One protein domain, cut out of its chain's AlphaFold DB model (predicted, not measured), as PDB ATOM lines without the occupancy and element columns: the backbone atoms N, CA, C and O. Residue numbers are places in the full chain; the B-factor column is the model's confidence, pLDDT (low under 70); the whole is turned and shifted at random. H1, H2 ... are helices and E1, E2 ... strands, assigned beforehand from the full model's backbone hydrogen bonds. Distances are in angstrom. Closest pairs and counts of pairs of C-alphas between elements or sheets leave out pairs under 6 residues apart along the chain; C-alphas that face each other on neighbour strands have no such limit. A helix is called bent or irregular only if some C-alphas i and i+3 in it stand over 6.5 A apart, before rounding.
ATOM      1  N   ASP A  10     -44.129 -17.786  43.974       92.00
ATOM      2  CA  ASP A  10     -42.688 -18.069  43.893       92.00
ATOM      3  C   ASP A  10     -41.875 -16.820  44.266       92.00
ATOM      4  O   ASP A  10     -42.342 -15.687  44.112       92.00
ATOM      5  N   GLU A  11     -40.657 -17.029  44.760       89.56
ATOM      6  CA  GLU A  11     -39.719 -15.958  45.098       89.56
ATOM      7  C   GLU A  11     -38.646 -15.827  44.015       89.56
ATOM      8  O   GLU A  11     -38.009 -16.812  43.632       89.56
ATOM      9  N   ILE A  12     -38.407 -14.601  43.546       88.50
ATOM     10  CA  ILE A  12     -37.321 -14.290  42.613       88.50
ATOM     11  C   ILE A  12     -36.302 -13.390  43.296       88.50
ATOM     12  O   ILE A  12     -36.665 -12.392  43.915       88.50
ATOM     13  N   ASP A  13     -35.026 -13.716  43.113       86.38
ATOM     14  CA  ASP A  13     -33.907 -12.825  43.394       86.38
ATOM     15  C   ASP A  13     -33.576 -12.005  42.140       86.38
ATOM     16  O   ASP A  13     -33.202 -12.556  41.099       86.38
ATOM     17  N   TYR A  14     -33.708 -10.687  42.241       81.69
ATOM     18  CA  TYR A  14     -33.286  -9.753  41.211       81.69
ATOM     19  C   TYR A  14     -32.229  -8.805  41.784       81.69
ATOM     20  O   TYR A  14     -32.541  -7.847  42.492       81.69
ATOM     21  N   PHE A  15     -30.958  -9.086  41.479       82.69
ATOM     22  CA  PHE A  15     -29.789  -8.336  41.961       82.69
ATOM     23  C   PHE A  15     -29.704  -8.200  43.496       82.69
ATOM     24  O   PHE A  15     -29.302  -7.159  44.016       82.69
ATOM     25  N   GLY A  16     -30.051  -9.257  44.233       86.19
ATOM     26  CA  GLY A  16     -30.011  -9.305  45.697       86.19
ATOM     27  C   GLY A  16     -31.284  -8.795  46.376       86.19
ATOM     28  O   GLY A  16     -31.320  -8.709  47.604       86.19
ATOM     29  N   VAL A  17     -32.318  -8.445  45.603       87.56
ATOM     30  CA  VAL A  17     -33.638  -8.061  46.114       87.56
ATOM     31  C   VAL A  17     -34.631  -9.182  45.829       87.56
ATOM     32  O   VAL A  17     -34.807  -9.580  44.679       87.56
ATOM     33  N   TYR A  18     -35.291  -9.666  46.881       89.06
ATOM     34  CA  TYR A  18     -36.277 -10.739  46.789       89.06
ATOM     35  C   TYR A  18     -37.682 -10.184  46.557       89.06
ATOM     36  O   TYR A  18     -38.146  -9.312  47.294       89.06
ATOM     37  N   PHE A  19     -38.367 -10.729  45.556       88.75
ATOM     38  CA  PHE A  19     -39.761 -10.430  45.244       88.75
ATOM     39  C   PHE A  19     -40.585 -11.708  45.293       88.75
ATOM     40  O   PHE A  19     -40.225 -12.697  44.661       88.75
ATOM     41  N   THR A  20     -41.717 -11.670  45.991       91.31
ATOM     42  CA  THR A  20     -42.711 -12.745  45.959       91.31
ATOM     43  C   THR A  20     -43.770 -12.405  44.921       91.31
ATOM     44  O   THR A  20     -44.362 -11.324  44.970       91.31
ATOM     45  N   VAL A  21     -44.015 -13.319  43.985       92.06
ATOM     46  CA  VAL A  21     -45.011 -13.140  42.928       92.06
ATOM     47  C   VAL A  21     -45.997 -14.294  42.956       92.06
ATOM     48  O   VAL A  21     -45.625 -15.461  42.872       92.06
ATOM     49  N   ASP A  22     -47.271 -13.942  43.044       94.44
ATOM     50  CA  ASP A  22     -48.390 -14.866  42.933       94.44
ATOM     51  C   ASP A  22     -48.500 -15.392  41.486       94.44
ATOM     52  O   ASP A  22     -48.762 -14.620  40.561       94.44
ATOM     53  N   LEU A  23     -48.333 -16.707  41.274       93.75
ATOM     54  CA  LEU A  23     -48.432 -17.321  39.935       93.75
ATOM     55  C   LEU A  23     -49.874 -17.363  39.396       93.75
ATOM     56  O   LEU A  23     -50.093 -17.495  38.192       93.75
ATOM     57  N   ILE A  24     -50.855 -17.265  40.292       93.69
ATOM     58  CA  ILE A  24     -52.287 -17.125  40.004       93.69
ATOM     59  C   ILE A  24     -52.871 -16.045  40.905       93.69
ATOM     60  O   ILE A  24     -52.290 -15.715  41.934       93.69
ATOM     61  N   LEU A  25     -54.052 -15.527  40.568       93.56
ATOM     62  CA  LEU A  25     -54.727 -14.530  41.396       93.56
ATOM     63  C   LEU A  25     -54.918 -15.047  42.835       93.56
ATOM     64  O   LEU A  25     -55.562 -16.075  43.040       93.56
ATOM     65  N   ASN A  26     -54.394 -14.309  43.818       91.75
ATOM     66  CA  ASN A  26     -54.385 -14.682  45.239       91.75
ATOM     67  C   ASN A  26     -53.671 -16.017  45.530       91.75
ATOM     68  O   ASN A  26     -54.054 -16.736  46.458       91.75
ATOM     69  N   GLY A  27     -52.645 -16.359  44.747       90.94
ATOM     70  CA  GLY A  27     -51.894 -17.611  44.841       90.94
ATOM     71  C   GLY A  27     -51.301 -17.882  46.224       90.94
ATOM     72  O   GLY A  27     -51.277 -19.033  46.660       90.94
ATOM     73  N   SER A  28     -50.932 -16.835  46.963       92.75
ATOM     74  CA  SER A  28     -50.484 -16.914  48.359       92.75
ATOM     75  C   SER A  28     -51.497 -17.571  49.307       92.75
ATOM     76  O   SER A  28     -51.107 -18.103  50.341       92.75
ATOM     77  N   ASN A  29     -52.787 -17.584  48.958       92.56
ATOM     78  CA  ASN A  29     -53.847 -18.226  49.744       92.56
ATOM     79  C   ASN A  29     -54.290 -19.579  49.168       92.56
ATOM     80  O   ASN A  29     -55.156 -20.243  49.740       92.56
ATOM     81  N   ILE A  30     -53.738 -19.990  48.025       93.44
ATOM     82  CA  ILE A  30     -54.133 -21.213  47.330       93.44
ATOM     83  C   ILE A  30     -53.056 -22.263  47.563       93.44
ATOM     84  O   ILE A  30     -51.923 -22.137  47.102       93.44
ATOM     85  N   ARG A  31     -53.412 -23.314  48.302       94.00
ATOM     86  CA  ARG A  31     -52.500 -24.410  48.620       94.00
ATOM     87  C   ARG A  31     -52.310 -25.329  47.414       94.00
ATOM     88  O   ARG A  31     -53.270 -25.683  46.726       94.00
ATOM     89  N   VAL A  32     -51.079 -25.782  47.216       93.75
ATOM     90  CA  VAL A  32     -50.751 -26.844  46.268       93.75
ATOM     91  C   VAL A  32     -51.163 -28.195  46.858       93.75
ATOM     92  O   VAL A  32     -50.743 -28.589  47.949       93.75
ATOM     93  N   THR A  33     -51.997 -28.913  46.122       93.50
ATOM     94  CA  THR A  33     -52.517 -30.244  46.418       93.50
ATOM     95  C   THR A  33     -52.091 -31.228  45.327       93.50
ATOM     96  O   THR A  33     -51.508 -30.851  44.310       93.50
ATOM     97  N   ASN A  34     -52.371 -32.521  45.510       92.19
ATOM     98  CA  ASN A  34     -52.035 -33.518  44.492       92.19
ATOM     99  C   ASN A  34     -52.797 -33.314  43.178       92.19
ATOM    100  O   ASN A  34     -52.297 -33.719  42.132       92.19
ATOM    101  N   GLU A  35     -53.968 -32.690  43.243       94.69
ATOM    102  CA  GLU A  35     -54.845 -32.429  42.108       94.69
ATOM    103  C   GLU A  35     -54.379 -31.217  41.290       94.69
ATOM    104  O   GLU A  35     -54.486 -31.239  40.069       94.69
ATOM    105  N   ASN A  36     -53.827 -30.178  41.935       93.69
ATOM    106  CA  ASN A  36     -53.420 -28.933  41.264       93.69
ATOM    107  C   ASN A  36     -51.893 -28.782  41.074       93.69
ATOM    108  O   ASN A  36     -51.439 -27.835  40.430       93.69
ATOM    109  N   LYS A  37     -51.075 -29.722  41.575       94.06
ATOM    110  CA  LYS A  37     -49.603 -29.658  41.473       94.06
ATOM    111  C   LYS A  37     -49.073 -29.551  40.045       94.06
ATOM    112  O   LYS A  37     -48.037 -28.930  39.833       94.06
ATOM    113  N   GLU A  38     -49.742 -30.161  39.066       95.38
ATOM    114  CA  GLU A  38     -49.301 -30.079  37.669       95.38
ATOM    115  C   GLU A  38     -49.457 -28.666  37.111       95.38
ATOM    116  O   GLU A  38     -48.605 -28.201  36.359       95.38
ATOM    117  N   GLU A  39     -50.535 -27.978  37.485       94.69
ATOM    118  CA  GLU A  39     -50.768 -26.587  37.115       94.69
ATOM    119  C   GLU A  39     -49.744 -25.674  37.784       94.69
ATOM    120  O   GLU A  39     -49.091 -24.892  37.094       94.69
ATOM    121  N   TYR A  40     -49.525 -25.851  39.090       94.56
ATOM    122  CA  TYR A  40     -48.477 -25.142  39.821       94.56
ATOM    123  C   TYR A  40     -47.109 -25.298  39.140       94.56
ATOM    124  O   TYR A  40     -46.453 -24.302  38.845       94.56
ATOM    125  N   LEU A  41     -46.701 -26.529  38.809       95.25
ATOM    126  CA  LEU A  41     -45.428 -26.788  38.129       95.25
ATOM    127  C   LEU A  41     -45.350 -26.118  36.755       95.25
ATOM    128  O   LEU A  41     -44.323 -25.528  36.426       95.25
ATOM    129  N   LYS A  42     -46.417 -26.185  35.951       96.19
ATOM    130  CA  LYS A  42     -46.461 -25.532  34.634       96.19
ATOM    131  C   LYS A  42     -46.283 -24.019  34.756       96.19
ATOM    132  O   LYS A  42     -45.489 -23.446  34.013       96.19
ATOM    133  N   LEU A  43     -46.993 -23.390  35.692       95.50
ATOM    134  CA  LEU A  43     -46.913 -21.949  35.926       95.50
ATOM    135  C   LEU A  43     -45.550 -21.538  36.477       95.50
ATOM    136  O   LEU A  43     -44.969 -20.581  35.980       95.50
ATOM    137  N   LEU A  44     -45.007 -22.297  37.428       93.19
ATOM    138  CA  LEU A  44     -43.688 -22.059  38.006       93.19
ATOM    139  C   LEU A  44     -42.586 -22.126  36.942       93.19
ATOM    140  O   LEU A  44     -41.744 -21.234  36.852       93.19
ATOM    141  N   ILE A  45     -42.602 -23.171  36.106       93.75
ATOM    142  CA  ILE A  45     -41.633 -23.339  35.016       93.75
ATOM    143  C   ILE A  45     -41.747 -22.181  34.028       93.75
ATOM    144  O   ILE A  45     -40.728 -21.596  33.669       93.75
ATOM    145  N   LYS A  46     -42.971 -21.836  33.608       93.62
ATOM    146  CA  LYS A  46     -43.214 -20.720  32.688       93.62
ATOM    147  C   LYS A  46     -42.696 -19.405  33.270       93.62
ATOM    148  O   LYS A  46     -41.932 -18.712  32.609       93.62
ATOM    149  N   PHE A  47     -43.064 -19.103  34.510       92.38
ATOM    150  CA  PHE A  47     -42.676 -17.881  35.195       92.38
ATOM    151  C   PHE A  47     -41.158 -17.748  35.318       92.38
ATOM    152  O   PHE A  47     -40.599 -16.728  34.923       92.38
ATOM    153  N   ARG A  48     -40.463 -18.793  35.785       90.12
ATOM    154  CA  ARG A  48     -38.994 -18.788  35.883       90.12
ATOM    155  C   ARG A  48     -38.315 -18.702  34.521       90.12
ATOM    156  O   ARG A  48     -37.298 -18.028  34.391       90.12
ATOM    157  N   TYR A  49     -38.865 -19.372  33.511       89.62
ATOM    158  CA  TYR A  49     -38.363 -19.288  32.143       89.62
ATOM    159  C   TYR A  49     -38.433 -17.848  31.616       89.62
ATOM    160  O   TYR A  49     -37.422 -17.320  31.157       89.62
ATOM    161  N   GLU A  50     -39.594 -17.203  31.748       89.94
ATOM    162  CA  GLU A  50     -39.842 -15.830  31.289       89.94
ATOM    163  C   GLU A  50     -39.019 -14.788  32.062       89.94
ATOM    164  O   GLU A  50     -38.507 -13.848  31.461       89.94
ATOM    165  N   THR A  51     -38.857 -14.958  33.377       86.19
ATOM    166  CA  THR A  51     -38.229 -13.943  34.242       86.19
ATOM    167  C   THR A  51     -36.712 -14.054  34.345       86.19
ATOM    168  O   THR A  51     -36.041 -13.033  34.468       86.19
ATOM    169  N   ILE A  52     -36.151 -15.267  34.308       84.62
ATOM    170  CA  ILE A  52     -34.727 -15.477  34.609       84.62
ATOM    171  C   ILE A  52     -33.890 -15.601  33.334       84.62
ATOM    172  O   ILE A  52     -32.757 -15.122  33.307       84.62
ATOM    173  N   ILE A  53     -34.408 -16.281  32.302       84.94
ATOM    174  CA  ILE A  53     -33.571 -16.749  31.182       84.94
ATOM    175  C   ILE A  53     -34.079 -16.398  29.782       84.94
ATOM    176  O   ILE A  53     -33.339 -16.612  28.824       84.94
ATOM    177  N   PHE A  54     -35.305 -15.890  29.623       90.94
ATOM    178  CA  PHE A  54     -35.917 -15.702  28.303       90.94
ATOM    179  C   PHE A  54     -35.126 -14.758  27.394       90.94
ATOM    180  O   PHE A  54     -34.774 -15.137  26.279       90.94
ATOM    181  N   GLU A  55     -34.793 -13.554  27.864       90.12
ATOM    182  CA  GLU A  55     -34.083 -12.557  27.048       90.12
ATOM    183  C   GLU A  55     -32.686 -13.042  26.631       90.12
ATOM    184  O   GLU A  55     -32.254 -12.868  25.486       90.12
ATOM    185  N   GLN A  56     -31.980 -13.695  27.555       91.50
ATOM    186  CA  GLN A  56     -30.650 -14.248  27.321       91.50
ATOM    187  C   GLN A  56     -30.721 -15.402  26.317       91.50
ATOM    188  O   GLN A  56     -29.900 -15.476  25.401       91.50
ATOM    189  N   LEU A  57     -31.718 -16.280  26.457       92.12
ATOM    190  CA  LEU A  57     -31.923 -17.411  25.560       92.12
ATOM    191  C   LEU A  57     -32.302 -16.952  24.147       92.12
ATOM    192  O   LEU A  57     -31.727 -17.456  23.186       92.12
ATOM    193  N   GLU A  58     -33.208 -15.981  24.001       93.81
ATOM    194  CA  GLU A  58     -33.587 -15.434  22.692       93.81
ATOM    195  C   GLU A  58     -32.405 -14.745  22.001       93.81
ATOM    196  O   GLU A  58     -32.216 -14.894  20.793       93.81
ATOM    197  N   THR A  59     -31.539 -14.066  22.759       94.88
ATOM    198  CA  THR A  59     -30.308 -13.475  22.212       94.88
ATOM    199  C   THR A  59     -29.344 -14.550  21.702       94.88
ATOM    200  O   THR A  59     -28.824 -14.436  20.590       94.88
ATOM    201  N   ILE A  60     -29.137 -15.625  22.473       92.06
ATOM    202  CA  ILE A  60     -28.316 -16.773  22.052       92.06
ATOM    203  C   ILE A  60     -28.914 -17.430  20.808       92.06
ATOM    204  O   ILE A  60     -28.194 -17.695  19.848       92.06
ATOM    205  N   LYS A  61     -30.229 -17.668  20.804       91.88
ATOM    206  CA  LYS A  61     -30.959 -18.263  19.682       91.88
ATOM    207  C   LYS A  61     -30.805 -17.426  18.416       91.88
ATOM    208  O   LYS A  61     -30.493 -17.976  17.364       91.88
ATOM    209  N   LYS A  62     -30.951 -16.102  18.523       93.56
ATOM    210  CA  LYS A  62     -30.741 -15.178  17.407       93.56
ATOM    211  C   LYS A  62     -29.318 -15.279  16.856       93.56
ATOM    212  O   LYS A  62     -29.159 -15.508  15.664       93.56
ATOM    213  N   GLY A  63     -28.300 -15.171  17.712       94.12
ATOM    214  CA  GLY A  63     -26.902 -15.283  17.278       94.12
ATOM    215  C   GLY A  63     -26.572 -16.652  16.671       94.12
ATOM    216  O   GLY A  63     -25.807 -16.746  15.717       94.12
ATOM    217  N   PHE A  64     -27.192 -17.721  17.174       91.38
ATOM    218  CA  PHE A  64     -27.052 -19.059  16.602       91.38
ATOM    219  C   PHE A  64     -27.666 -19.146  15.197       91.38
ATOM    220  O   PHE A  64     -27.043 -19.700  14.290       91.38
ATOM    221  N   TYR A  65     -28.847 -18.550  14.992       92.38
ATOM    222  CA  TYR A  65     -29.534 -18.538  13.697       92.38
ATOM    223  C   TYR A  65     -28.931 -17.585  12.658       92.38
ATOM    224  O   TYR A  65     -29.150 -17.769  11.464       92.38
ATOM    225  N   GLU A  66     -28.131 -16.603  13.078       93.31
ATOM    226  CA  GLU A  66     -27.323 -15.787  12.159       93.31
ATOM    227  C   GLU A  66     -26.238 -16.616  11.448       93.31
ATOM    228  O   GLU A  66     -25.811 -16.264  10.350       93.31
ATOM    229  N   ILE A  67     -25.808 -17.728  12.055       93.00
ATOM    230  CA  ILE A  67     -24.768 -18.615  11.517       93.00
ATOM    231  C   ILE A  67     -25.385 -19.844  10.835       93.00
ATOM    232  O   ILE A  67     -24.881 -20.296   9.806       93.00
ATOM    233  N   ILE A  68     -26.454 -20.405  11.410       88.75
ATOM    234  CA  ILE A  68     -27.081 -21.652  10.954       88.75
ATOM    235  C   ILE A  68     -28.565 -21.411  10.676       88.75
ATOM    236  O   ILE A  68     -29.294 -20.980  11.560       88.75
ATOM    237  N   GLU A  69     -29.049 -21.755   9.481       90.50
ATOM    238  CA  GLU A  69     -30.470 -21.600   9.157       90.50
ATOM    239  C   GLU A  69     -31.358 -22.462  10.078       90.50
ATOM    240  O   GLU A  69     -31.138 -23.663  10.246       90.50
ATOM    241  N   GLU A  70     -32.418 -21.862  10.630       88.00
ATOM    242  CA  GLU A  70     -33.359 -22.517  11.552       88.00
ATOM    243  C   GLU A  70     -33.940 -23.820  10.979       88.00
ATOM    244  O   GLU A  70     -34.036 -24.838  11.671       88.00
ATOM    245  N   LYS A  71     -34.264 -23.831   9.681       88.12
ATOM    246  CA  LYS A  71     -34.808 -25.015   9.003       88.12
ATOM    247  C   LYS A  71     -33.835 -26.188   9.018       88.12
ATOM    248  O   LYS A  71     -34.276 -27.323   9.184       88.12
ATOM    249  N   SER A  72     -32.533 -25.933   8.909       87.44
ATOM    250  CA  SER A  72     -31.505 -26.976   8.954       87.44
ATOM    251  C   SER A  72     -31.425 -27.662  10.316       87.44
ATOM    252  O   SER A  72     -30.934 -28.781  10.396       87.44
ATOM    253  N   LEU A  73     -31.917 -27.025  11.381       85.00
ATOM    254  CA  LEU A  73     -31.906 -27.579  12.735       85.00
ATOM    255  C   LEU A  73     -33.167 -28.392  13.050       85.00
ATOM    256  O   LEU A  73     -33.107 -29.313  13.857       85.00
ATOM    257  N   SER A  74     -34.286 -28.093  12.383       85.06
ATOM    258  CA  SER A  74     -35.575 -28.772  12.596       85.06
ATOM    259  C   SER A  74     -35.589 -30.265  12.242       85.06
ATOM    260  O   SER A  74     -36.485 -30.984  12.676       85.06
ATOM    261  N   ILE A  75     -34.598 -30.742  11.482       90.56
ATOM    262  CA  ILE A  75     -34.446 -32.165  11.141       90.56
ATOM    263  C   ILE A  75     -33.841 -32.990  12.286       90.56
ATOM    264  O   ILE A  75     -33.919 -34.214  12.248       90.56
ATOM    265  N   PHE A  76     -33.230 -32.337  13.282       85.56
ATOM    266  CA  PHE A  76     -32.592 -32.994  14.419       85.56
ATOM    267  C   PHE A  76     -33.516 -33.000  15.637       85.56
ATOM    268  O   PHE A  76     -34.139 -31.998  15.989       85.56
ATOM    269  N   SER A  77     -33.533 -34.116  16.360       88.44
ATOM    270  CA  SER A  77     -34.066 -34.162  17.721       88.44
ATOM    271  C   SER A  77     -33.176 -33.376  18.695       88.44
ATOM    272  O   SER A  77     -31.983 -33.167  18.458       88.44
ATOM    273  N   SER A  78     -33.715 -32.990  19.859       85.06
ATOM    274  CA  SER A  78     -32.939 -32.289  20.899       85.06
ATOM    275  C   SER A  78     -31.691 -33.066  21.341       85.06
ATOM    276  O   SER A  78     -30.667 -32.467  21.668       85.06
ATOM    277  N   SER A  79     -31.756 -34.401  21.328       76.69
ATOM    278  CA  SER A  79     -30.625 -35.276  21.654       76.69
ATOM    279  C   SER A  79     -29.545 -35.255  20.573       76.69
ATOM    280  O   SER A  79     -28.362 -35.184  20.896       76.69
ATOM    281  N   GLU A  80     -29.929 -35.288  19.297       81.75
ATOM    282  CA  GLU A  80     -28.981 -35.232  18.179       81.75
ATOM    283  C   GLU A  80     -28.313 -33.866  18.087       81.75
ATOM    284  O   GLU A  80     -27.094 -33.804  17.954       81.75
ATOM    285  N   LEU A  81     -29.070 -32.777  18.255       85.62
ATOM    286  CA  LEU A  81     -28.510 -31.429  18.262       85.62
ATOM    287  C   LEU A  81     -27.507 -31.243  19.409       85.62
ATOM    288  O   LEU A  81     -26.416 -30.707  19.214       85.62
ATOM    289  N   LYS A  82     -27.835 -31.757  20.600       80.12
ATOM    290  CA  LYS A  82     -26.905 -31.800  21.734       80.12
ATOM    291  C   LYS A  82     -25.637 -32.576  21.385       80.12
ATOM    292  O   LYS A  82     -24.549 -32.108  21.700       80.12
ATOM    293  N   ASN A  83     -25.761 -33.746  20.761       76.44
ATOM    294  CA  ASN A  83     -24.606 -34.549  20.358       76.44
ATOM    295  C   ASN A  83     -23.790 -33.867  19.252       76.44
ATOM    296  O   ASN A  83     -22.575 -34.004  19.231       76.44
ATOM    297  N   MET A  84     -24.419 -33.107  18.358       79.81
ATOM    298  CA  MET A  84     -23.721 -32.338  17.328       79.81
ATOM    299  C   MET A  84     -22.878 -31.217  17.949       79.81
ATOM    300  O   MET A  84     -21.714 -31.061  17.599       79.81
ATOM    301  N   ILE A  85     -23.450 -30.470  18.899       80.50
ATOM    302  CA  ILE A  85     -22.781 -29.339  19.558       80.50
ATOM    303  C   ILE A  85     -21.708 -29.821  20.543       80.50
ATOM    304  O   ILE A  85     -20.599 -29.294  20.573       80.50
ATOM    305  N   CYS A  86     -22.031 -30.820  21.364       74.75
ATOM    306  CA  CYS A  86     -21.131 -31.323  22.404       74.75
ATOM    307  C   CYS A  86     -20.155 -32.396  21.895       74.75
ATOM    308  O   CYS A  86     -19.215 -32.750  22.607       74.75
TER     309      CYS A  86
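This is residues 10 to 86 of the 174 residues of the protein "Ubiquitin-protein ligase" of Nosema apis BRL 01 (UniProt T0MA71). A long helix, H1, bent into two arms, makes the frame of this open model: a small two-stranded hairpin, E1 and E2, sits beside the later part of the first arm, H1a, and two short helices, H2 and H3, follow at the far end of the second arm, H1b. Between the hairpin and H1 runs a long loop, and residues 33 to 38 at the turn into H1a stick out. The printed part has 77 residues with two named strands followed by three named helices, in the order E1, E2, H1, H2, H3; the strands are antiparallel and the class is mostly helix. The whole is only just extended, close to loose, with a radius of gyration of the C-alphas of 17.6 A and spans of 47 by 33 by 21 A.

E1 is residues 10 to 14, 12.8 A long, with C-alpha 10 at (-42.688, -18.069, 43.893). E2 is residues 17 to 22, 16.6 A long. H1, residues 37 to 67, was assigned as one helix by its hydrogen bonds, but it is bent: C-alphas 52 and 55 are 8.1 A apart. Its arm H1a is residues 37 to 52, 21.7 A long, and its arm H1b is residues 55 to 67, 19.1 A long, ending with C-alpha 67 at (-24.768, -18.615, 11.517). H2 is residues 70 to 73. H3 is residues 78 to 86, 11.9 A long, with C-alpha 86 at (-21.131, -31.323, 22.404).

E1 and E2 form a hairpin, antiparallel at 150 degrees between their directions; N 12 and O 19 are 2.9 A apart and N 10 and O 21 are 3.0 A apart, both within hydrogen-bond range. The closest C-alphas of E1 and H1a are those of Asp 10 and Leu 44, 7.2 A apart. H1a and H1b stand at a steep tilt of 68 degrees, only just short of about perpendicular. H1b and H2 meet only through their link. H2 and H3 are close but not clearly touching, their closest C-alphas being those of Leu 73 and Leu 81, 7.5 A apart. H1b and H3 are apart, and E1 is apart from H1b, H2 and H3. In H1a and H3 every O i to N i+4 pair is within hydrogen-bond range, in H1b 8 of 9 are, and H2 is too short for such a pair.

The two C-alphas farthest apart are those of Asn 29 and Ile 67, at 48.0 A. The printed part has no cut. The link from E2 to H1, residues 23 to 36, is long; the other links are tight. The mean pLDDT of the printed part is 89.8, and no printed residue is under 70.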